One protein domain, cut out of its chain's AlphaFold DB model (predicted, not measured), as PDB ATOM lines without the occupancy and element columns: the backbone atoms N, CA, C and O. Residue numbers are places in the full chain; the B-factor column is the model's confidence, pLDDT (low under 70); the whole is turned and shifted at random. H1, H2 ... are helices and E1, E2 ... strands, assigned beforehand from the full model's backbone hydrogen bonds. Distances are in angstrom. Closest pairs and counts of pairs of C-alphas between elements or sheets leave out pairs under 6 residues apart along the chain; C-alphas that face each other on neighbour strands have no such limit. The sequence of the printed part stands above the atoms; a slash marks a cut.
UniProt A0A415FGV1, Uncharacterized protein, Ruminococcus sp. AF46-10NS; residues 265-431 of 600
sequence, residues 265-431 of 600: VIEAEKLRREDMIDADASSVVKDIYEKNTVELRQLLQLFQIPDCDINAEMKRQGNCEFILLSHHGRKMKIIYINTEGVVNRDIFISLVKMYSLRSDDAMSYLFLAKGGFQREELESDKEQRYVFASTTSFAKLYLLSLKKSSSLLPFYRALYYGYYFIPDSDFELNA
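This is residues 265 to 431 of the 600 residues of an uncharacterized protein of Ruminococcus sp. AF46-10NS (UniProt A0A415FGV1). A strongly twisted wall of five strands has H3, H6 and H7 over one face, and farther out the helical hairpin of H1 and H2 and the short H8 pack on H6. H4 only grazes the sheet, far from that helix group, with the short H5 near it. The printed part has 167 residues with eight named helices and five named strands, in the order H1 H2 H3 E1 E2 E3 H4 E4 H5 E5 H6 H7 H8; the class is mixed, helices and strands, and the sheet, order E1 E2 E3 E4 E5, is mixed. It is compact, with a radius of gyration of the C-alphas of 15.2 A and spans of 43 by 32 by 29 A.

H1, residues 265 to 273, and H2, residues 279 to 290, touch as a helical hairpin at a shallow tilt of 7 degrees, their closest C-alphas, of Ala 268 and Ser 282, 5.5 A apart. H2, with residues 280 to 284 alone, touches H3, residues 296 to 303; the closest C-alphas, of Ala 281 and Leu 302, are 4.9 A apart. E1, residues 311 to 317, E2, residues 320 to 327, and E3, residues 330 to 337, form a meander, each strand the antiparallel neighbour of the one before; within hydrogen-bond range are N 313 and O 324, 3.1 A, and N 325 and O 332, 2.8 A. H3 is on the sheet, over E2, at a height of 8.3 A. H4, residues 345 to 354, only grazes the sheet. E4, residues 363 to 369, is parallel to E3, with N 335 and O 366 2.8 A apart. After H5, residues 375 to 378, E5, residues 386 to 390, is parallel to E4, with N 367 and O 387 2.8 A apart. E3, H4, E4 and E4, H5, E5 are strand-helix-strand units, parallel neighbour strands with a helix between, with right-handed crossovers. H6, residues 391 to 405, is the hub, on the same face as H3, and stands up from the sheet at 54 degrees; it touches H1, H2, H7, residues 409 to 416, and H8, residues 426 to 431, for instance H8 with the closest C-alphas, of Leu 397 and Leu 429, 7.0 A apart. H7 lies over E3, across the strands at 79 degrees on the local plane. Every O i to N i+4 pair is within hydrogen-bond range in H1, H2, H4, H6, H7 and H8; H3 has 1 of 4, beside 5 of 5 O i to N i+3 pairs, and H5 is too short for such a pair.

C-alpha 265 begins H1 at (232.541, 325.757, 138.225). From first to last C-alpha, H2 measures 15.9 A, E2 21.8 A, E3 23.0 A and H6 21.0 A. H8 ends at C-alpha 431, (245.125, 316.047, 151.460).

The two C-alphas farthest apart, of Arg 273 and Ser 380, are 43.6 A apart. The printed part has no cut and no long link. Its mean pLDDT is 75.0, with 51 residues under 70, among them 376 to 385 and 423 to 431.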
ATOM      1  N   VAL A 265     232.830 325.053 139.486       77.06
ATOM      2  CA  VAL A 265     232.541 325.757 138.225       77.06
ATOM      3  C   VAL A 265     233.356 327.044 138.126       77.06
ATOM      4  O   VAL A 265     233.901 327.346 137.069       77.06
ATOM      5  N   ILE A 266     233.507 327.771 139.238       75.56
ATOM      6  CA  ILE A 266     234.327 328.991 139.286       75.56
ATOM      7  C   ILE A 266     235.799 328.646 139.047       75.56
ATOM      8  O   ILE A 266     236.491 329.349 138.312       75.56
ATOM      9  N   GLU A 267     236.279 327.555 139.644       74.38
ATOM     10  CA  GLU A 267     237.654 327.084 139.448       74.38
ATOM     11  C   GLU A 267     237.889 326.595 138.013       74.38
ATOM     12  O   GLU A 267     238.912 326.929 137.424       74.38
ATOM     13  N   ALA A 268     236.932 325.886 137.408       79.44
ATOM     14  CA  ALA A 268     237.013 325.497 136.000       79.44
ATOM     15  C   ALA A 268     237.031 326.714 135.065       79.44
ATOM     16  O   ALA A 268     237.885 326.797 134.188       79.44
ATOM     17  N   GLU A 269     236.161 327.706 135.284       76.56
ATOM     18  CA  GLU A 269     236.191 328.948 134.507       76.56
ATOM     19  C   GLU A 269     237.510 329.704 134.664       76.56
ATOM     20  O   GLU A 269     237.988 330.303 133.700       76.56
ATOM     21  N   LYS A 270     238.084 329.705 135.871       72.62
ATOM     22  CA  LYS A 270     239.378 330.330 136.136       72.62
ATOM     23  C   LYS A 270     240.487 329.622 135.362       72.62
ATOM     24  O   LYS A 270     241.193 330.287 134.615       72.62
ATOM     25  N   LEU A 271     240.579 328.295 135.468       68.81
ATOM     26  CA  LEU A 271     241.554 327.496 134.722       68.81
ATOM     27  C   LEU A 271     241.365 327.627 133.205       68.81
ATOM     28  O   LEU A 271     242.349 327.663 132.476       68.81
ATOM     29  N   ARG A 272     240.122 327.777 132.731       74.75
ATOM     30  CA  ARG A 272     239.827 328.061 131.321       74.75
ATOM     31  C   ARG A 272     240.362 329.423 130.884       74.75
ATOM     32  O   ARG A 272     240.909 329.542 129.801       74.75
ATOM     33  N   ARG A 273     240.198 330.466 131.707       64.94
ATOM     34  CA  ARG A 273     240.755 331.808 131.425       64.94
ATOM     35  C   ARG A 273     242.282 331.847 131.515       64.94
ATOM     36  O   ARG A 273     242.882 332.775 130.992       64.94
ATOM     37  N   GLU A 274     242.873 330.888 132.218       62.31
ATOM     38  CA  GLU A 274     244.319 330.670 132.320       62.31
ATOM     39  C   GLU A 274     244.838 329.708 131.230       62.31
ATOM     40  O   GLU A 274     245.982 329.272 131.315       62.31
ATOM     41  N   ASP A 275     244.000 329.365 130.240       62.06
ATOM     42  CA  ASP A 275     244.286 328.450 129.125       62.06
ATOM     43  C   ASP A 275     244.785 327.056 129.563       62.06
ATOM     44  O   ASP A 275     245.452 326.345 128.818       62.06
ATOM     45  N   MET A 276     244.438 326.629 130.783       61.66
ATOM     46  CA  MET A 276     244.820 325.324 131.339       61.66
ATOM     47  C   MET A 276     243.832 324.204 131.001       61.66
ATOM     48  O   MET A 276     244.165 323.028 131.136       61.66
ATOM     49  N   ILE A 277     242.604 324.566 130.629       74.38
ATOM     50  CA  ILE A 277     241.569 323.674 130.096       74.38
ATOM     51  C   ILE A 277     240.813 324.412 128.991       74.38
ATOM     52  O   ILE A 277     240.677 325.635 129.048       74.38
ATOM     53  N   ASP A 278     240.278 323.688 128.015       75.50
ATOM     54  CA  ASP A 278     239.476 324.281 126.946       75.50
ATOM     55  C   ASP A 278     238.002 324.504 127.355       75.50
ATOM     56  O   ASP A 278     237.564 324.252 128.487       75.50
ATOM     57  N   ALA A 279     237.215 325.041 126.417       77.94
ATOM     58  CA  ALA A 279     235.795 325.298 126.628       77.94
ATOM     59  C   ALA A 279     234.979 324.011 126.829       77.94
ATOM     60  O   ALA A 279     234.024 324.026 127.611       77.94
ATOM     61  N   ASP A 280     235.365 322.913 126.180       81.94
ATOM     62  CA  ASP A 280     234.651 321.641 126.240       81.94
ATOM     63  C   ASP A 280     234.872 320.970 127.600       81.94
ATOM     64  O   ASP A 280     233.906 320.646 128.290       81.94
ATOM     65  N   ALA A 281     236.114 320.877 128.075       83.38
ATOM     66  CA  ALA A 281     236.460 320.392 129.407       83.38
ATOM     67  C   ALA A 281     235.818 321.245 130.515       83.38
ATOM     68  O   ALA A 281     235.276 320.708 131.486       83.38
ATOM     69  N   SER A 282     235.807 322.574 130.359       83.69
ATOM     70  CA  SER A 282     235.104 323.467 131.287       83.69
ATOM     71  C   SER A 282     233.591 323.214 131.303       83.69
ATOM     72  O   SER A 282     232.979 323.278 132.371       83.69
ATOM     73  N   SER A 283     232.985 322.925 130.147       86.44
ATOM     74  CA  SER A 283     231.561 322.593 130.024       86.44
ATOM     75  C   SER A 283     231.233 321.253 130.690       86.44
ATOM     76  O   SER A 283     230.254 321.147 131.422       86.44
ATOM     77  N   VAL A 284     232.102 320.249 130.539       88.81
ATOM     78  CA  VAL A 284     231.943 318.938 131.185       88.81
ATOM     79  C   VAL A 284     231.944 319.057 132.707       88.81
ATOM     80  O   VAL A 284     231.088 318.478 133.372       88.81
ATOM     81  N   VAL A 285     232.860 319.843 133.279       88.06
ATOM     82  CA  VAL A 285     232.885 320.090 134.731       88.06
ATOM     83  C   VAL A 285     231.616 320.806 135.197       88.06
ATOM     84  O   VAL A 285     231.065 320.468 136.248       88.06
ATOM     85  N   LYS A 286     231.135 321.771 134.409       85.50
ATOM     86  CA  LYS A 286     229.883 322.478 134.681       85.50
ATOM     87  C   LYS A 286     228.685 321.527 134.666       85.50
ATOM     88  O   LYS A 286     227.884 321.566 135.592       85.50
ATOM     89  N   ASP A 287     228.606 320.623 133.695       85.38
ATOM     90  CA  ASP A 287     227.542 319.617 133.599       85.38
ATOM     91  C   ASP A 287     227.577 318.620 134.772       85.38
ATOM     92  O   ASP A 287     226.533 318.315 135.356       85.38
ATOM     93  N   ILE A 288     228.771 318.186 135.192       84.88
ATOM     94  CA  ILE A 288     228.948 317.351 136.392       84.88
ATOM     95  C   ILE A 288     228.412 318.064 137.640       84.88
ATOM     96  O   ILE A 288     227.779 317.421 138.475       84.88
ATOM     97  N   TYR A 289     228.647 319.370 137.778       80.38
ATOM     98  CA  TYR A 289     228.230 320.132 138.956       80.38
ATOM     99  C   TYR A 289     226.747 320.527 138.938       80.38
ATOM    100  O   TYR A 289     226.037 320.312 139.914       80.38
ATOM    101  N   GLU A 290     226.278 321.124 137.841       78.56
ATOM    102  CA  GLU A 290     224.959 321.760 137.756       78.56
ATOM    103  C   GLU A 290     223.855 320.774 137.383       78.56
ATOM    104  O   GLU A 290     222.741 320.864 137.896       78.56
ATOM    105  N   LYS A 291     224.149 319.830 136.483       73.38
ATOM    106  CA  LYS A 291     223.163 318.853 135.996       73.38
ATOM    107  C   LYS A 291     223.256 317.528 136.740       73.38
ATOM    108  O   LYS A 291     222.354 316.701 136.634       73.38
ATOM    109  N   ASN A 292     224.342 317.318 137.490       66.88
ATOM    110  CA  ASN A 292     224.666 316.051 138.134       66.88
ATOM    111  C   ASN A 292     224.610 314.880 137.128       66.88
ATOM    112  O   ASN A 292     224.161 313.781 137.445       66.88
ATOM    113  N   THR A 293     224.972 315.125 135.866       67.69
ATOM    114  CA  THR A 293     224.948 314.134 134.783       67.69
ATOM    115  C   THR A 293     226.095 314.397 133.829       67.69
ATOM    116  O   THR A 293     226.320 315.541 133.445       67.69
ATOM    117  N   VAL A 294     226.762 313.336 133.390       79.88
ATOM    118  CA  VAL A 294     227.766 313.394 132.330       79.88
ATOM    119  C   VAL A 294     227.738 312.080 131.563       79.88
ATOM    120  O   VAL A 294     227.573 311.014 132.159       79.88
ATOM    121  N   GLU A 295     227.862 312.135 130.244       84.56
ATOM    122  CA  GLU A 295     228.054 310.938 129.435       84.56
ATOM    123  C   GLU A 295     229.522 310.506 129.460       84.56
ATOM    124  O   GLU A 295     230.439 311.327 129.486       84.56
ATOM    125  N   LEU A 296     229.773 309.200 129.361       85.50
ATOM    126  CA  LEU A 296     231.139 308.671 129.329       85.50
ATOM    127  C   LEU A 296     231.982 309.291 128.197       85.50
ATOM    128  O   LEU A 296     233.167 309.551 128.378       85.50
ATOM    129  N   ARG A 297     231.372 309.594 127.044       85.75
ATOM    130  CA  ARG A 297     232.056 310.268 125.926       85.75
ATOM    131  C   ARG A 297     232.427 311.715 126.234       85.75
ATOM    132  O   ARG A 297     233.449 312.183 125.751       85.75
ATOM    133  N   GLN A 298     231.632 312.410 127.042       87.19
ATOM    134  CA  GLN A 298     231.942 313.767 127.484       87.19
ATOM    135  C   GLN A 298     233.133 313.762 128.450       87.19
ATOM    136  O   GLN A 298     234.007 314.612 128.338       87.19
ATOM    137  N   LEU A 299     233.249 312.752 129.322       88.06
ATOM    138  CA  LEU A 299     234.422 312.597 130.195       88.06
ATOM    139  C   LEU A 299     235.739 312.445 129.419       88.06
ATOM    140  O   LEU A 299     236.785 312.812 129.945       88.06
ATOM    141  N   LEU A 300     235.701 311.953 128.174       87.44
ATOM    142  CA  LEU A 300     236.886 311.878 127.317       87.44
ATOM    143  C   LEU A 300     237.492 313.266 127.049       87.44
ATOM    144  O   LEU A 300     238.710 313.375 126.950       87.44
ATOM    145  N   GLN A 301     236.662 314.313 126.982       85.06
ATOM    146  CA  GLN A 301     237.096 315.688 126.708       85.06
ATOM    147  C   GLN A 301     238.016 316.240 127.799       85.06
ATOM    148  O   GLN A 301     238.919 317.016 127.513       85.06
ATOM    149  N   LEU A 302     237.880 315.760 129.041       86.31
ATOM    150  CA  LEU A 302     238.785 316.127 130.137       86.31
ATOM    151  C   LEU A 302     240.238 315.696 129.875       86.31
ATOM    152  O   LEU A 302     241.149 316.180 130.529       86.31
ATOM    153  N   PHE A 303     240.476 314.790 128.929       82.62
ATOM    154  CA  PHE A 303     241.811 314.306 128.584       82.62
ATOM    155  C   PHE A 303     242.318 314.833 127.236       82.62
ATOM    156  O   PHE A 303     243.411 314.452 126.828       82.62
ATOM    157  N   GLN A 304     241.557 315.701 126.559       71.06
ATOM    158  CA  GLN A 304     241.942 316.312 125.278       71.06
ATOM    159  C   GLN A 304     242.678 317.652 125.445       71.06
ATOM    160  O   GLN A 304     242.860 318.386 124.478       71.06
ATOM    161  N   ILE A 305     243.140 317.953 126.662       62.53
ATOM    162  CA  ILE A 305     243.913 319.162 126.959       62.53
ATOM    163  C   ILE A 305     245.228 319.145 126.156       62.53
ATOM    164  O   ILE A 305     245.912 318.110 126.149       62.53
ATOM    165  N   PRO A 306     245.629 320.274 125.541       44.88
ATOM    166  CA  PRO A 306     246.993 320.459 125.049       44.88
ATOM    167  C   PRO A 306     247.992 320.136 126.178       44.88
ATOM    168  O   PRO A 306     247.770 320.529 127.317       44.88
ATOM    169  N   ASP A 307     249.064 319.393 125.899       47.91
ATOM    170  CA  ASP A 307     250.119 319.026 126.875       47.91
ATOM    171  C   ASP A 307     249.822 317.854 127.841       47.91
ATOM    172  O   ASP A 307     250.445 317.722 128.903       47.91
ATOM    173  N   CYS A 308     248.913 316.945 127.476       58.97
ATOM    174  CA  CYS A 308     248.657 315.718 128.235       58.97
ATOM    175  C   CYS A 308     249.424 314.493 127.680       58.97
ATOM    176  O   CYS A 308     249.049 313.924 126.659       58.97
ATOM    177  N   ASP A 309     250.438 313.999 128.409       66.31
ATOM    178  CA  ASP A 309     251.148 312.734 128.097       66.31
ATOM    179  C   ASP A 309     250.292 311.467 128.352       66.31
ATOM    180  O   ASP A 309     250.743 310.331 128.153       66.31
ATOM    181  N   ILE A 310     249.064 311.634 128.854       77.00
ATOM    182  CA  ILE A 310     248.126 310.543 129.129       77.00
ATOM    183  C   ILE A 310     247.240 310.365 127.902       77.00
ATOM    184  O   ILE A 310     246.409 311.213 127.590       77.00
ATOM    185  N   ASN A 311     247.373 309.221 127.240       83.31
ATOM    186  CA  ASN A 311     246.490 308.866 126.140       83.31
ATOM    187  C   ASN A 311     245.164 308.331 126.700       83.31
ATOM    188  O   ASN A 311     245.170 307.390 127.499       83.31
ATOM    189  N   ALA A 312     244.049 308.918 126.274       88.25
ATOM    190  CA  ALA A 312     242.704 308.496 126.627       88.25
ATOM    191  C   ALA A 312     241.938 308.100 125.362       88.25
ATOM    192  O   ALA A 312     241.775 308.902 124.446       88.25
ATOM    193  N   GLU A 313     241.427 306.872 125.318       91.19
ATOM    194  CA  GLU A 313     240.649 306.389 124.177       91.19
ATOM    195  C   GLU A 313     239.398 305.631 124.617       91.19
ATOM    196  O   GLU A 313     239.408 304.870 125.586       91.19
ATOM    197  N   MET A 314     238.306 305.809 123.875       93.00
ATOM    198  CA  MET A 314     237.097 305.016 124.076       93.00
ATOM    199  C   MET A 314     237.309 303.597 123.555       93.00
ATOM    200  O   MET A 314     237.733 303.381 122.417       93.00
ATOM    201  N   LYS A 315     236.972 302.612 124.383       90.75
ATOM    202  CA  LYS A 315     236.999 301.193 124.029       90.75
ATOM    203  C   LYS A 315     235.706 300.520 124.446       90.75
ATOM    204  O   LYS A 315     234.967 300.993 125.307       90.75
ATOM    205  N   ARG A 316     235.463 299.366 123.832       86.31
ATOM    206  CA  ARG A 316     234.339 298.497 124.150       86.31
ATOM    207  C   ARG A 316     234.830 297.072 124.343       86.31
ATOM    208  O   ARG A 316     235.598 296.563 123.531       86.31
ATOM    209  N   GLN A 317     234.374 296.429 125.410       80.00
ATOM    210  CA  GLN A 317     234.600 295.012 125.675       80.00
ATOM    211  C   GLN A 317     233.256 294.382 126.040       80.00
ATOM    212  O   GLN A 317     232.676 294.691 127.078       80.00
ATOM    213  N   GLY A 318     232.730 293.538 125.149       76.75
ATOM    214  CA  GLY A 318     231.365 293.024 125.266       76.75
ATOM    215  C   GLY A 318     230.333 294.159 125.303       76.75
ATOM    216  O   GLY A 318     230.268 294.988 124.390       76.75
ATOM    217  N   ASN A 319     229.551 294.208 126.384       78.19
ATOM    218  CA  ASN A 319     228.525 295.230 126.621       78.19
ATOM    219  C   ASN A 319     229.027 296.439 127.434       78.19
ATOM    220  O   ASN A 319     228.238 297.330 127.727       78.19
ATOM    221  N   CYS A 320     230.313 296.485 127.795       82.00
ATOM    222  CA  CYS A 320     230.898 297.595 128.544       82.00
ATOM    223  C   CYS A 320     231.631 298.558 127.604       82.00
ATOM    224  O   CYS A 320     232.602 298.161 126.953       82.00
ATOM    225  N   GLU A 321     231.211 299.822 127.574       89.19
ATOM    226  CA  GLU A 321     232.034 300.932 127.081       89.19
ATOM    227  C   GLU A 321     232.865 301.497 128.241       89.19
ATOM    228  O   GLU A 321     232.391 301.559 129.376       89.19
ATOM    229  N   PHE A 322     234.119 301.861 127.981       90.81
ATOM    230  CA  PHE A 322     235.033 302.409 128.985       90.81
ATOM    231  C   PHE A 322     236.056 303.345 128.337       90.81
ATOM    232  O   PHE A 322     236.359 303.217 127.147       90.81
ATOM    233  N   ILE A 323     236.626 304.255 129.131       92.38
ATOM    234  CA  ILE A 323     237.809 305.026 128.724       92.38
ATOM    235  C   ILE A 323     239.044 304.226 129.132       92.38
ATOM    236  O   ILE A 323     239.188 303.844 130.294       92.38
ATOM    237  N   LEU A 324     239.938 303.959 128.187       90.56
ATOM    238  CA  LEU A 324     241.255 303.407 128.464       90.56
ATOM    239  C   LEU A 324     242.249 304.559 128.611       90.56
ATOM    240  O   LEU A 324     242.577 305.213 127.625       90.56
ATOM    241  N   LEU A 325     242.743 304.775 129.829       89.06
ATOM    242  CA  LEU A 325     243.859 305.678 130.090       89.06
ATOM    243  C   LEU A 325     245.177 304.915 130.007       89.06
ATOM    244  O   LEU A 325     245.313 303.846 130.602       89.06
ATOM    245  N   SER A 326     246.154 305.476 129.300       83.94
ATOM    246  CA  SER A 326     247.485 304.890 129.135       83.94
ATOM    247  C   SER A 326     248.580 305.930 129.347       83.94
ATOM    248  O   SER A 326     248.572 306.981 128.713       83.94
ATOM    249  N   HIS A 327     249.562 305.612 130.193       79.88
ATOM    250  CA  HIS A 327     250.734 306.458 130.436       79.88
ATOM    251  C   HIS A 327     251.959 305.594 130.789       79.88
ATOM    252  O   HIS A 327     251.897 304.756 131.693       79.88
ATOM    253  N   HIS A 328     253.073 305.772 130.065       73.56
ATOM    254  CA  HIS A 328     254.328 305.001 130.199       73.56
ATOM    255  C   HIS A 328     254.136 303.475 130.343       73.56
ATOM    256  O   HIS A 328     254.669 302.843 131.255       73.56
ATOM    257  N   GLY A 329     253.340 302.873 129.454       67.56
ATOM    258  CA  GLY A 329     253.112 301.421 129.422       67.56
ATOM    259  C   GLY A 329     252.159 300.885 130.498       67.56
ATOM    260  O   GLY A 329     251.815 299.707 130.460       67.56
ATOM    261  N   ARG A 330     251.686 301.733 131.419       75.25
ATOM    262  CA  ARG A 330     250.641 301.397 132.395       75.25
ATOM    263  C   ARG A 330     249.275 301.792 131.848       75.25
ATOM    264  O   ARG A 330     249.165 302.799 131.151       75.25
ATOM    265  N   LYS A 331     248.256 300.986 132.154       84.19
ATOM    266  CA  LYS A 331     246.909 301.114 131.593       84.19
ATOM    267  C   LYS A 331     245.834 301.010 132.671       84.19
ATOM    268  O   LYS A 331     245.938 300.186 133.578       84.19
ATOM    269  N   MET A 332     244.787 301.815 132.535       86.12
ATOM    270  CA  MET A 332     243.642 301.851 133.440       86.12
ATOM    271  C   MET A 332     242.335 301.940 132.661       86.12
ATOM    272  O   MET A 332     242.238 302.704 131.703       86.12
ATOM    273  N   LYS A 333     241.314 301.196 133.091       89.25
ATOM    274  CA  LYS A 333     239.947 301.322 132.564       89.25
ATOM    275  C   LYS A 333     239.110 302.195 133.484       89.25
ATOM    276  O   LYS A 333     238.980 301.871 134.657       89.25
ATOM    277  N   ILE A 334     238.501 303.240 132.941       91.00
ATOM    278  CA  ILE A 334     237.458 304.008 133.617       91.00
ATOM    279  C   ILE A 334     236.104 303.483 133.156       91.00
ATOM    280  O   ILE A 334     235.748 303.611 131.983       91.00
ATOM    281  N   ILE A 335     235.354 302.910 134.090       89.06
ATOM    282  CA  ILE A 335     234.001 302.405 133.884       89.06
ATOM    283  C   ILE A 335     233.040 303.355 134.589       89.06
ATOM    284  O   ILE A 335     233.136 303.560 135.799       89.06
ATOM    285  N   TYR A 336     232.114 303.933 133.830       87.94
ATOM    286  CA  TYR A 336     231.105 304.837 134.368       87.94
ATOM    287  C   TYR A 336     229.779 304.110 134.587       87.94
ATOM    288  O   TYR A 336     229.209 303.529 133.665       87.94
ATOM    289  N   ILE A 337     229.295 304.159 135.823       84.56
ATOM    290  CA  ILE A 337     228.053 303.557 136.290       84.56
ATOM    291  C   ILE A 337     227.007 304.667 136.375       84.56
ATOM    292  O   ILE A 337     226.986 305.477 137.307       84.56
ATOM    293  N   ASN A 338     226.132 304.703 135.374       74.56
ATOM    294  CA  ASN A 338     225.048 305.673 135.298       74.56
ATOM    295  C   ASN A 338     223.819 305.179 136.080       74.56
ATOM    296  O   ASN A 338     222.812 304.789 135.493       74.56
ATOM    297  N   THR A 339     223.927 305.138 137.408       72.62
ATOM    298  CA  THR A 339     222.807 304.848 138.316       72.62
ATOM    299  C   THR A 339     222.410 306.109 139.074       72.62
ATOM    300  O   THR A 339     223.270 306.868 139.518       72.62
ATOM    301  N   GLU A 340     221.105 306.342 139.242       65.62
ATOM    302  CA  GLU A 340     220.608 307.506 139.993       65.62
ATOM    303  C   GLU A 340     220.861 307.397 141.506       65.62
ATOM    304  O   GLU A 340     221.004 308.419 142.172       65.62
ATOM    305  N   GLY A 341     220.954 306.173 142.040       70.38
ATOM    306  CA  GLY A 341     221.245 305.895 143.450       70.38
ATOM    307  C   GLY A 341     222.715 305.575 143.742       70.38
ATOM    308  O   GLY A 341     223.519 305.358 142.829       70.38
ATOM    309  N   VAL A 342     223.042 305.516 145.038       78.38
ATOM    310  CA  VAL A 342     224.341 305.054 145.554       78.38
ATOM    311  C   VAL A 342     224.552 303.593 145.154       78.38
ATOM    312  O   VAL A 342     223.663 302.759 145.327       78.38
ATOM    313  N   VAL A 343     225.730 303.268 144.623       81.50
ATOM    314  CA  VAL A 343     226.063 301.892 144.239       81.50
ATOM    315  C   VAL A 343     226.462 301.100 145.484       81.50
ATOM    316  O   VAL A 343     227.468 301.406 146.130       81.50
ATOM    317  N   ASN A 344     225.676 300.076 145.804       81.94
ATOM    318  CA  ASN A 344     225.941 299.122 146.879       81.94
ATOM    319  C   ASN A 344     226.596 297.835 146.339       81.94
ATOM    320  O   ASN A 344     226.831 297.700 145.130       81.94
ATOM    321  N   ARG A 345     226.902 296.877 147.222       81.19
ATOM    322  CA  ARG A 345     227.637 295.661 146.839       81.19
ATOM    323  C   ARG A 345     226.914 294.817 145.785       81.19
ATOM    324  O   ARG A 345     227.544 294.368 144.828       81.19
ATOM    325  N   ASP A 346     225.605 294.631 145.917       81.75
ATOM    326  CA  ASP A 346     224.824 293.777 145.012       81.75
ATOM    327  C   ASP A 346     224.724 294.366 143.601       81.75
ATOM    328  O   ASP A 346     224.878 293.650 142.601       81.75
ATOM    329  N   ILE A 347     224.523 295.685 143.514       82.75
ATOM    330  CA  ILE A 347     224.522 296.422 142.246       82.75
ATOM    331  C   ILE A 347     225.902 296.311 141.591       82.75
ATOM    332  O   ILE A 347     225.999 295.987 140.405       82.75
ATOM    333  N   PHE A 348     226.974 296.510 142.364       84.12
ATOM    334  CA  PHE A 348     228.341 296.414 141.861       84.12
ATOM    335  C   PHE A 348     228.676 295.012 141.330       84.12
ATOM    336  O   PHE A 348     229.113 294.880 140.186       84.12
ATOM    337  N   ILE A 349     228.405 293.953 142.100       81.69
ATOM    338  CA  ILE A 349     228.657 292.563 141.682       81.69
ATOM    339  C   ILE A 349     227.876 292.223 140.406       81.69
ATOM    340  O   ILE A 349     228.405 291.568 139.502       81.69
ATOM    341  N   SER A 350     226.623 292.670 140.311       82.25
ATOM    342  CA  SER A 350     225.786 292.449 139.129       82.25
ATOM    343  C   SER A 350     226.369 293.124 137.884       82.25
ATOM    344  O   SER A 350     226.414 292.509 136.816       82.25
ATOM    345  N   LEU A 351     226.887 294.348 138.022       80.50
ATOM    346  CA  LEU A 351     227.550 295.085 136.944       80.50
ATOM    347  C   LEU A 351     228.872 294.434 136.520       80.50
ATOM    348  O   LEU A 351     229.102 294.240 135.328       80.50
ATOM    349  N   VAL A 352     229.715 294.019 137.471       79.00
ATOM    350  CA  VAL A 352     230.984 293.329 137.173       79.00
ATOM    351  C   VAL A 352     230.735 292.034 136.391       79.00
ATOM    352  O   VAL A 352     231.415 291.775 135.391       79.00
ATOM    353  N   LYS A 353     229.715 291.252 136.781       78.69
ATOM    354  CA  LYS A 353     229.282 290.049 136.048       78.69
ATOM    355  C   LYS A 353     228.778 290.391 134.647       78.69
ATOM    356  O   LYS A 353     229.197 289.760 133.678       78.69
ATOM    357  N   MET A 354     227.922 291.407 134.527       77.06
ATOM    358  CA  MET A 354     227.375 291.865 133.245       77.06
ATOM    359  C   MET A 354     228.477 292.295 132.269       77.06
ATOM    360  O   MET A 354     228.421 291.971 131.082       77.06
ATOM    361  N   TYR A 355     229.506 292.981 132.763       75.06
ATOM    362  CA  TYR A 355     230.627 293.457 131.954       75.06
ATOM    363  C   TYR A 355     231.680 292.388 131.657       75.06
ATOM    364  O   TYR A 355     232.590 292.645 130.868       75.06
ATOM    365  N   SER A 356     231.547 291.181 132.224       68.88
ATOM    366  CA  SER A 356     232.471 290.058 132.001       68.88
ATOM    367  C   SER A 356     233.940 290.473 132.157       68.88
ATOM    368  O   SER A 356     234.799 290.090 131.354       68.88
ATOM    369  N   LEU A 357     234.230 291.306 133.162       69.44
ATOM    370  CA  LEU A 357     235.576 291.809 133.416       69.44
ATOM    371  C   LEU A 357     236.462 290.626 133.836       69.44
ATOM    372  O   LEU A 357     236.358 290.126 134.951       69.44
ATOM    373  N   ARG A 358     237.311 290.135 132.925       59.06
ATOM    374  CA  ARG A 358     238.329 289.124 133.254       59.06
ATOM    375  C   ARG A 358     239.453 289.796 134.037       59.06
ATOM    376  O   ARG A 358     239.867 290.891 133.652       59.06
ATOM    377  N   SER A 359     239.948 289.147 135.092       54.06
ATOM    378  CA  SER A 359     241.129 289.617 135.817       54.06
ATOM    379  C   SER A 359     242.349 289.504 134.902       54.06
ATOM    380  O   SER A 359     242.866 288.414 134.667       54.06
ATOM    381  N   ASP A 360     242.779 290.628 134.349       58.62
ATOM    382  CA  ASP A 360     244.092 290.747 133.730       58.62
ATOM    383  C   ASP A 360     245.032 291.346 134.783       58.62
ATOM    384  O   ASP A 360     244.731 292.398 135.355       58.62
ATOM    385  N   ASP A 361     246.135 290.663 135.089       52.31
ATOM    386  CA  ASP A 361     247.040 291.019 136.191       52.31
ATOM    387  C   ASP A 361     247.766 292.358 135.987       52.31
ATOM    388  O   ASP A 361     248.331 292.902 136.934       52.31
ATOM    389  N   ALA A 362     247.706 292.925 134.778       61.06
ATOM    390  CA  ALA A 362     248.352 294.186 134.421       61.06
ATOM    391  C   ALA A 362     247.418 295.420 134.381       61.06
ATOM    392  O   ALA A 362     247.896 296.527 134.113       61.06
ATOM    393  N   MET A 363     246.106 295.263 134.613       71.50
ATOM    394  CA  MET A 363     245.103 296.322 134.404       71.50
ATOM    395  C   MET A 363     244.450 296.804 135.708       71.50
ATOM    396  O   MET A 363     243.868 296.012 136.446       71.50
ATOM    397  N   SER A 364     244.470 298.123 135.942       78.62
ATOM    398  CA  SER A 364     243.726 298.775 137.036       78.62
ATOM    399  C   SER A 364     242.347 299.249 136.566       78.62
ATOM    400  O   SER A 364     242.184 299.634 135.403       78.62
ATOM    401  N   TYR A 365     241.360 299.271 137.464       84.19
ATOM    402  CA  TYR A 365     239.997 299.711 137.153       84.19
ATOM    403  C   TYR A 365     239.587 300.867 138.060       84.19
ATOM    404  O   TYR A 365     239.705 300.776 139.278       84.19
ATOM    405  N   LEU A 366     239.060 301.927 137.458       88.12
ATOM    406  CA  LEU A 366     238.377 303.014 138.140       88.12
ATOM    407  C   LEU A 366     236.880 302.899 137.854       88.12
ATOM    408  O   LEU A 366     236.460 302.994 136.700       88.12
ATOM    409  N   PHE A 367     236.079 302.734 138.899       87.25
ATOM    410  CA  PHE A 367     234.629 302.804 138.828       87.25
ATOM    411  C   PHE A 367     234.165 304.196 139.249       87.25
ATOM    412  O   PHE A 367     234.426 304.652 140.364       87.25
ATOM    413  N   LEU A 368     233.468 304.866 138.336       88.69
ATOM    414  CA  LEU A 368     232.856 306.168 138.560       88.69
ATOM    415  C   LEU A 368     231.350 306.001 138.691       88.69
ATOM    416  O   LEU A 368     230.734 305.413 137.808       88.69
ATOM    417  N   ALA A 369     230.751 306.542 139.745       85.31
ATOM    418  CA  ALA A 369     229.301 306.529 139.918       85.31
ATOM    419  C   ALA A 369     228.767 307.936 140.176       85.31
ATOM    420  O   ALA A 369     229.362 308.712 140.926       85.31
ATOM    421  N   LYS A 370     227.610 308.245 139.583       74.44
ATOM    422  CA  LYS A 370     226.901 309.514 139.801       74.44
ATOM    423  C   LYS A 370     226.475 309.678 141.264       74.44
ATOM    424  O   LYS A 370     226.790 310.685 141.882       74.44
ATOM    425  N   GLY A 371     225.804 308.673 141.829       67.88
ATOM    426  CA  GLY A 371     225.372 308.669 143.233       67.88
ATOM    427  C   GLY A 371     226.474 308.325 144.241       67.88
ATOM    428  O   GLY A 371     226.195 308.235 145.432       67.88
ATOM    429  N   GLY A 372     227.711 308.099 143.790       76.19
ATOM    430  CA  GLY A 372     228.783 307.574 144.633       76.19
ATOM    431  C   GLY A 372     228.573 306.106 145.024       76.19
ATOM    432  O   GLY A 372     227.818 305.367 144.389       76.19
ATOM    433  N   PHE A 373     229.280 305.681 146.067       79.31
ATOM    434  CA  PHE A 373     229.381 304.284 146.480       79.31
ATOM    435  C   PHE A 373     229.139 304.133 147.978       79.31
ATOM    436  O   PHE A 373     229.592 304.960 148.773       79.31
ATOM    437  N   GLN A 374     228.482 303.044 148.371       77.38
ATOM    438  CA  GLN A 374     228.282 302.706 149.775       77.38
ATOM    439  C   GLN A 374     229.542 302.011 150.303       77.38
ATOM    440  O   GLN A 374     229.695 300.793 150.209       77.38
ATOM    441  N   ARG A 375     230.483 302.825 150.796       71.38
ATOM    442  CA  ARG A 375     231.864 302.413 151.112       71.38
ATOM    443  C   ARG A 375     231.927 301.204 152.043       71.38
ATOM    444  O   ARG A 375     232.597 300.230 151.720       71.38
ATOM    445  N   GLU A 376     231.159 301.232 153.128       66.44
ATOM    446  CA  GLU A 376     231.133 300.198 154.176       66.44
ATOM    447  C   GLU A 376     230.821 298.790 153.637       66.44
ATOM    448  O   GLU A 376     231.350 297.796 154.135       66.44
ATOM    449  N   GLU A 377     230.003 298.685 152.587       66.38
ATOM    450  CA  GLU A 377     229.636 297.394 151.995       66.38
ATOM    451  C   GLU A 377     230.677 296.891 150.982       66.38
ATOM    452  O   GLU A 377     230.880 295.681 150.831       66.38
ATOM    453  N   LEU A 378     231.364 297.814 150.308       65.31
ATOM    454  CA  LEU A 378     232.327 297.539 149.237       65.31
ATOM    455  C   LEU A 378     233.770 297.375 149.743       65.31
ATOM    456  O   LEU A 378     234.569 296.709 149.090       65.31
ATOM    457  N   GLU A 379     234.101 297.912 150.921       57.44
ATOM    458  CA  GLU A 379     235.394 297.714 151.604       57.44
ATOM    459  C   GLU A 379     235.644 296.254 152.025       57.44
ATOM    460  O   GLU A 379     236.782 295.858 152.299       57.44
ATOM    461  N   SER A 380     234.592 295.429 152.055       50.62
ATOM    462  CA  SER A 380     234.685 293.995 152.351       50.62
ATOM    463  C   SER A 380     235.327 293.170 151.219       50.62
ATOM    464  O   SER A 380     235.842 292.083 151.485       50.62
ATOM    465  N   ASP A 381     235.369 293.702 149.990       51.75
ATOM    466  CA  ASP A 381     236.037 293.113 148.824       51.75
ATOM    467  C   ASP A 381     237.445 293.723 148.669       51.75
ATOM    468  O   ASP A 381     237.652 294.741 148.018       51.75
ATOM    469  N   LYS A 382     238.444 293.125 149.328       49.22
ATOM    470  CA  LYS A 382     239.824 293.650 149.440       49.22
ATOM    471  C   LYS A 382     240.700 293.430 148.195       49.22
ATOM    472  O   LYS A 382     241.901 293.179 148.327       49.22
ATOM    473  N   GLU A 383     240.150 293.496 146.986       54.06
ATOM    474  CA  GLU A 383     240.979 293.403 145.780       54.06
ATOM    475  C   GLU A 383     241.611 294.766 145.459       54.06
ATOM    476  O   GLU A 383     240.945 295.677 144.986       54.06
ATOM    477  N   GLN A 384     242.928 294.908 145.660       52.44
ATOM    478  CA  GLN A 384     243.712 296.148 145.459       52.44
ATOM    479  C   GLN A 384     243.704 296.731 144.019       52.44
ATOM    480  O   GLN A 384     244.501 297.615 143.711       52.44
ATOM    481  N   ARG A 385     242.861 296.229 143.107       62.00
ATOM    482  CA  ARG A 385     242.828 296.592 141.677       62.00
ATOM    483  C   ARG A 385     241.709 297.562 141.306       62.00
ATOM    484  O   ARG A 385     241.727 298.090 140.190       62.00
ATOM    485  N   TYR A 386     240.743 297.766 142.197       76.00
ATOM    486  CA  TYR A 386     239.605 298.649 141.970       76.00
ATOM    487  C   TYR A 386     239.778 299.953 142.737       76.00
ATOM    488  O   TYR A 386     240.192 299.964 143.891       76.00
ATOM    489  N   VAL A 387     239.464 301.056 142.074       79.06
ATOM    490  CA  VAL A 387     239.384 302.384 142.669       79.06
ATOM    491  C   VAL A 387     237.980 302.905 142.426       79.06
ATOM    492  O   VAL A 387     237.428 302.737 141.340       79.06
ATOM    493  N   PHE A 388     237.397 303.536 143.434       81.56
ATOM    494  CA  PHE A 388     236.025 304.016 143.416       81.56
ATOM    495  C   PHE A 388     235.996 305.519 143.669       81.56
ATOM    496  O   PHE A 388     236.611 306.011 144.619       81.56
ATOM    497  N   ALA A 389     235.266 306.257 142.837       85.69
ATOM    498  CA  ALA A 389     235.085 307.693 143.015       85.69
ATOM    499  C   ALA A 389     233.707 308.158 142.541       85.69
ATOM    500  O   ALA A 389     233.158 307.636 141.569       85.69
ATOM    501  N   SER A 390     233.154 309.179 143.194       84.31
ATOM    502  CA  SER A 390     232.030 309.915 142.615       84.31
ATOM    503  C   SER A 390     232.500 310.757 141.422       84.31
ATOM    504  O   SER A 390     233.671 311.145 141.331       84.31
ATOM    505  N   THR A 391     231.591 311.073 140.499       84.50
ATOM    506  CA  THR A 391     231.877 311.989 139.377       84.50
ATOM    507  C   THR A 391     232.331 313.366 139.860       84.50
ATOM    508  O   THR A 391     233.239 313.959 139.278       84.50
ATOM    509  N   THR A 392     231.755 313.858 140.959       81.62
ATOM    510  CA  THR A 392     232.134 315.130 141.580       81.62
ATOM    511  C   THR A 392     233.566 315.100 142.105       81.62
ATOM    512  O   THR A 392     234.338 316.015 141.821       81.62
ATOM    513  N   SER A 393     233.955 314.052 142.831       82.38
ATOM    514  CA  SER A 393     235.311 313.920 143.382       82.38
ATOM    515  C   SER A 393     236.351 313.714 142.295       82.38
ATOM    516  O   SER A 393     237.438 314.281 142.367       82.38
ATOM    517  N   PHE A 394     235.995 312.990 141.234       88.44
ATOM    518  CA  PHE A 394     236.811 312.877 140.030       88.44
ATOM    519  C   PHE A 394     237.058 314.248 139.373       88.44
ATOM    520  O   PHE A 394     238.208 314.607 139.127       88.44
ATOM    521  N   ALA A 395     236.011 315.053 139.165       88.12
ATOM    522  CA  ALA A 395     236.140 316.398 138.594       88.12
ATOM    523  C   ALA A 395     236.942 317.347 139.503       88.12
ATOM    524  O   ALA A 395     237.817 318.074 139.034       88.12
ATOM    525  N   LYS A 396     236.704 317.311 140.817       85.50
ATOM    526  CA  LYS A 396     237.483 318.080 141.797       85.50
ATOM    527  C   LYS A 396     238.964 317.704 141.757       85.50
ATOM    528  O   LYS A 396     239.814 318.587 141.708       85.50
ATOM    529  N   LEU A 397     239.277 316.409 141.739       82.75
ATOM    530  CA  LEU A 397     240.648 315.898 141.686       82.75
ATOM    531  C   LEU A 397     241.360 316.311 140.390       82.75
ATOM    532  O   LEU A 397     242.541 316.665 140.420       82.75
ATOM    533  N   TYR A 398     240.635 316.302 139.273       88.38
ATOM    534  CA  TYR A 398     241.097 316.785 137.974       88.38
ATOM    535  C   TYR A 398     241.507 318.264 138.042       88.38
ATOM    536  O   TYR A 398     242.664 318.603 137.784       88.38
ATOM    537  N   LEU A 399     240.599 319.135 138.498       85.19
ATOM    538  CA  LEU A 399     240.862 320.573 138.623       85.19
ATOM    539  C   LEU A 399     241.974 320.866 139.632       85.19
ATOM    540  O   LEU A 399     242.825 321.713 139.382       85.19
ATOM    541  N   LEU A 400     241.992 320.157 140.764       75.44
ATOM    542  CA  LEU A 400     243.034 320.276 141.784       75.44
ATOM    543  C   LEU A 400     244.416 319.956 141.224       75.44
ATOM    544  O   LEU A 400     245.371 320.682 141.492       75.44
ATOM    545  N   SER A 401     244.523 318.893 140.431       74.25
ATOM    546  CA  SER A 401     245.788 318.481 139.822       74.25
ATOM    547  C   SER A 401     246.310 319.543 138.862       74.25
ATOM    548  O   SER A 401     247.486 319.911 138.924       74.25
ATOM    549  N   LEU A 402     245.427 320.096 138.031       72.25
ATOM    550  CA  LEU A 402     245.765 321.180 137.115       72.25
ATOM    551  C   LEU A 402     246.139 322.451 137.876       72.25
ATOM    552  O   LEU A 402     247.231 322.968 137.682       72.25
ATOM    553  N   LYS A 403     245.315 322.895 138.824       70.81
ATOM    554  CA  LYS A 403     245.570 324.092 139.635       70.81
ATOM    555  C   LYS A 403     246.902 324.036 140.382       70.81
ATOM    556  O   LYS A 403     247.626 325.027 140.436       70.81
ATOM    557  N   LYS A 404     247.230 322.890 140.981       60.88
ATOM    558  CA  LYS A 404     248.403 322.757 141.857       60.88
ATOM    559  C   LYS A 404     249.688 322.388 141.117       60.88
ATOM    560  O   LYS A 404     250.778 322.702 141.589       60.88
ATOM    561  N   SER A 405     249.594 321.728 139.963       56.03
ATOM    562  CA  SER A 405     250.773 321.190 139.265       56.03
ATOM    563  C   SER A 405     250.926 321.637 137.813       56.03
ATOM    564  O   SER A 405     252.010 321.466 137.240       56.03
ATOM    565  N   SER A 406     249.873 322.230 137.249       62.81
ATOM    566  CA  SER A 406     249.714 322.491 135.818       62.81
ATOM    567  C   SER A 406     249.891 321.227 134.977       62.81
ATOM    568  O   SER A 406     250.529 321.253 133.933       62.81
ATOM    569  N   SER A 407     249.416 320.087 135.488       67.12
ATOM    570  CA  SER A 407     249.556 318.776 134.855       67.12
ATOM    571  C   SER A 407     248.478 317.804 135.340       67.12
ATOM    572  O   SER A 407     248.044 317.852 136.492       67.12
ATOM    573  N   LEU A 408     248.092 316.866 134.471       74.81
ATOM    574  CA  LEU A 408     247.254 315.716 134.825       74.81
ATOM    575  C   LEU A 408     248.049 314.510 135.336       74.81
ATOM    576  O   LEU A 408     247.466 313.492 135.707       74.81
ATOM    577  N   LEU A 409     249.376 314.590 135.415       71.12
ATOM    578  CA  LEU A 409     250.170 313.484 135.939       71.12
ATOM    579  C   LEU A 409     249.821 313.135 137.404       71.12
ATOM    580  O   LEU A 409     249.671 311.944 137.699       71.12
ATOM    581  N   PRO A 410     249.637 314.104 138.326       67.50
ATOM    582  CA  PRO A 410     249.176 313.802 139.681       67.50
ATOM    583  C   PRO A 410     247.772 313.210 139.709       67.50
ATOM    584  O   PRO A 410     247.524 312.299 140.492       67.50
ATOM    585  N   PHE A 411     246.896 313.663 138.810       82.00
ATOM    586  CA  PHE A 411     245.562 313.106 138.633       82.00
ATOM    587  C   PHE A 411     245.644 311.621 138.274       82.00
ATOM    588  O   PHE A 411     245.146 310.778 139.012       82.00
ATOM    589  N   TYR A 412     246.374 311.272 137.212       77.81
ATOM    590  CA  TYR A 412     246.566 309.881 136.792       77.81
ATOM    591  C   TYR A 412     247.188 309.013 137.892       77.81
ATOM    592  O   TYR A 412     246.745 307.890 138.133       77.81
ATOM    593  N   ARG A 413     248.200 309.529 138.598       70.69
ATOM    594  CA  ARG A 413     248.833 308.820 139.720       70.69
ATOM    595  C   ARG A 413     247.869 308.599 140.879       70.69
ATOM    596  O   ARG A 413     247.885 307.513 141.444       70.69
ATOM    597  N   ALA A 414     247.033 309.583 141.198       72.06
ATOM    598  CA  ALA A 414     246.014 309.476 142.234       72.06
ATOM    599  C   ALA A 414     244.918 308.472 141.861       72.06
ATOM    600  O   ALA A 414     244.371 307.819 142.740       72.06
ATOM    601  N   LEU A 415     244.609 308.311 140.574       78.75
ATOM    602  CA  LEU A 415     243.699 307.260 140.123       78.75
ATOM    603  C   LEU A 415     244.365 305.875 140.170       78.75
ATOM    604  O   LEU A 415     243.699 304.892 140.460       78.75
ATOM    605  N   TYR A 416     245.665 305.774 139.863       70.25
ATOM    606  CA  TYR A 416     246.343 304.486 139.644       70.25
ATOM    607  C   TYR A 416     247.003 303.901 140.900       70.25
ATOM    608  O   TYR A 416     246.954 302.693 141.111       70.25
ATOM    609  N   TYR A 417     247.646 304.740 141.715       59.94
ATOM    610  CA  TYR A 417     248.309 304.378 142.984       59.94
ATOM    611  C   TYR A 417     247.496 304.801 144.206       59.94
ATOM    612  O   TYR A 417     248.007 304.821 145.324       59.94
ATOM    613  N   GLY A 418     246.263 305.225 143.952       56.50
ATOM    614  CA  GLY A 418     245.352 305.789 144.917       56.50
ATOM    615  C   GLY A 418     244.900 304.840 146.010       56.50
ATOM    616  O   GLY A 418     245.184 303.643 146.004       56.50
ATOM    617  N   TYR A 419     244.119 305.390 146.935       59.19
ATOM    618  CA  TYR A 419     243.317 304.563 147.825       59.19
ATOM    619  C   TYR A 419     242.204 303.866 147.043       59.19
ATOM    620  O   TYR A 419     241.798 304.312 145.971       59.19
ATOM    621  N   TYR A 420     241.668 302.804 147.640       66.56
ATOM    622  CA  TYR A 420     240.509 302.080 147.121       66.56
ATOM    623  C   TYR A 420     239.299 303.014 146.915       66.56
ATOM    624  O   TYR A 420     238.581 302.884 145.933       66.56
ATOM    625  N   PHE A 421     239.133 304.028 147.774       68.75
ATOM    626  CA  PHE A 421     238.133 305.086 147.621       68.75
ATOM    627  C   PHE A 421     238.781 306.467 147.547       68.75
ATOM    628  O   PHE A 421     239.556 306.851 148.424       68.75
ATOM    629  N   ILE A 422     238.393 307.247 146.540       72.56
ATOM    630  CA  ILE A 422     238.722 308.670 146.473       72.56
ATOM    631  C   ILE A 422     237.764 309.425 147.410       72.56
ATOM    632  O   ILE A 422     236.549 309.209 147.356       72.56
ATOM    633  N   PRO A 423     238.270 310.270 148.323       63.56
ATOM    634  CA  PRO A 423     237.428 310.980 149.281       63.56
ATOM    635  C   PRO A 423     236.513 312.009 148.607       63.56
ATOM    636  O   PRO A 423     236.885 312.618 147.609       63.56
ATOM    637  N   ASP A 424     235.325 312.212 149.181       64.38
ATOM    638  CA  ASP A 424     234.343 313.170 148.655       64.38
ATOM    639  C   ASP A 424     234.418 314.552 149.315       64.38
ATOM    640  O   ASP A 424     233.990 315.554 148.731       64.38
ATOM    641  N   SER A 425     234.994 314.629 150.519       64.06
ATOM    642  CA  SER A 425     235.180 315.898 151.214       64.06
ATOM    643  C   SER A 425     236.329 316.699 150.594       64.06
ATOM    644  O   SER A 425     237.392 316.160 150.285       64.06
ATOM    645  N   ASP A 426     236.145 318.013 150.440       60.72
ATOM    646  CA  ASP A 426     237.175 318.889 149.858       60.72
ATOM    647  C   ASP A 426     238.470 318.880 150.673       60.72
ATOM    648  O   ASP A 426     239.564 318.989 150.118       60.72
ATOM    649  N   PHE A 427     238.349 318.726 151.992       53.03
ATOM    650  CA  PHE A 427     239.476 318.642 152.912       53.03
ATOM    651  C   PHE A 427     240.307 317.377 152.672       53.03
ATOM    652  O   PHE A 427     241.513 317.457 152.431       53.03
ATOM    653  N   GLU A 428     239.665 316.208 152.675       53.09
ATOM    654  CA  GLU A 428     240.359 314.938 152.465       53.09
ATOM    655  C   GLU A 428     240.858 314.810 151.029       53.09
ATOM    656  O   GLU A 428     241.935 314.267 150.814       53.09
ATOM    657  N   LEU A 429     240.132 315.349 150.046       62.16
ATOM    658  CA  LEU A 429     240.541 315.329 148.645       62.16
ATOM    659  C   LEU A 429     241.772 316.202 148.385       62.16
ATOM    660  O   LEU A 429     242.664 315.798 147.639       62.16
ATOM    661  N   ASN A 430     241.871 317.358 149.047       57.31
ATOM    662  CA  ASN A 430     243.078 318.185 149.020       57.31
ATOM    663  C   ASN A 430     244.280 317.485 149.659       57.31
ATOM    664  O   ASN A 430     245.381 317.529 149.101       57.31
ATOM    665  N   ALA A 431     244.079 316.830 150.805       51.62
ATOM    666  CA  ALA A 431     245.125 316.047 151.460       51.62
ATOM    667  C   ALA A 431     245.546 314.841 150.602       51.62
ATOM    668  O   ALA A 431     246.735 314.534 150.489       51.62
TER     669      ALA A 431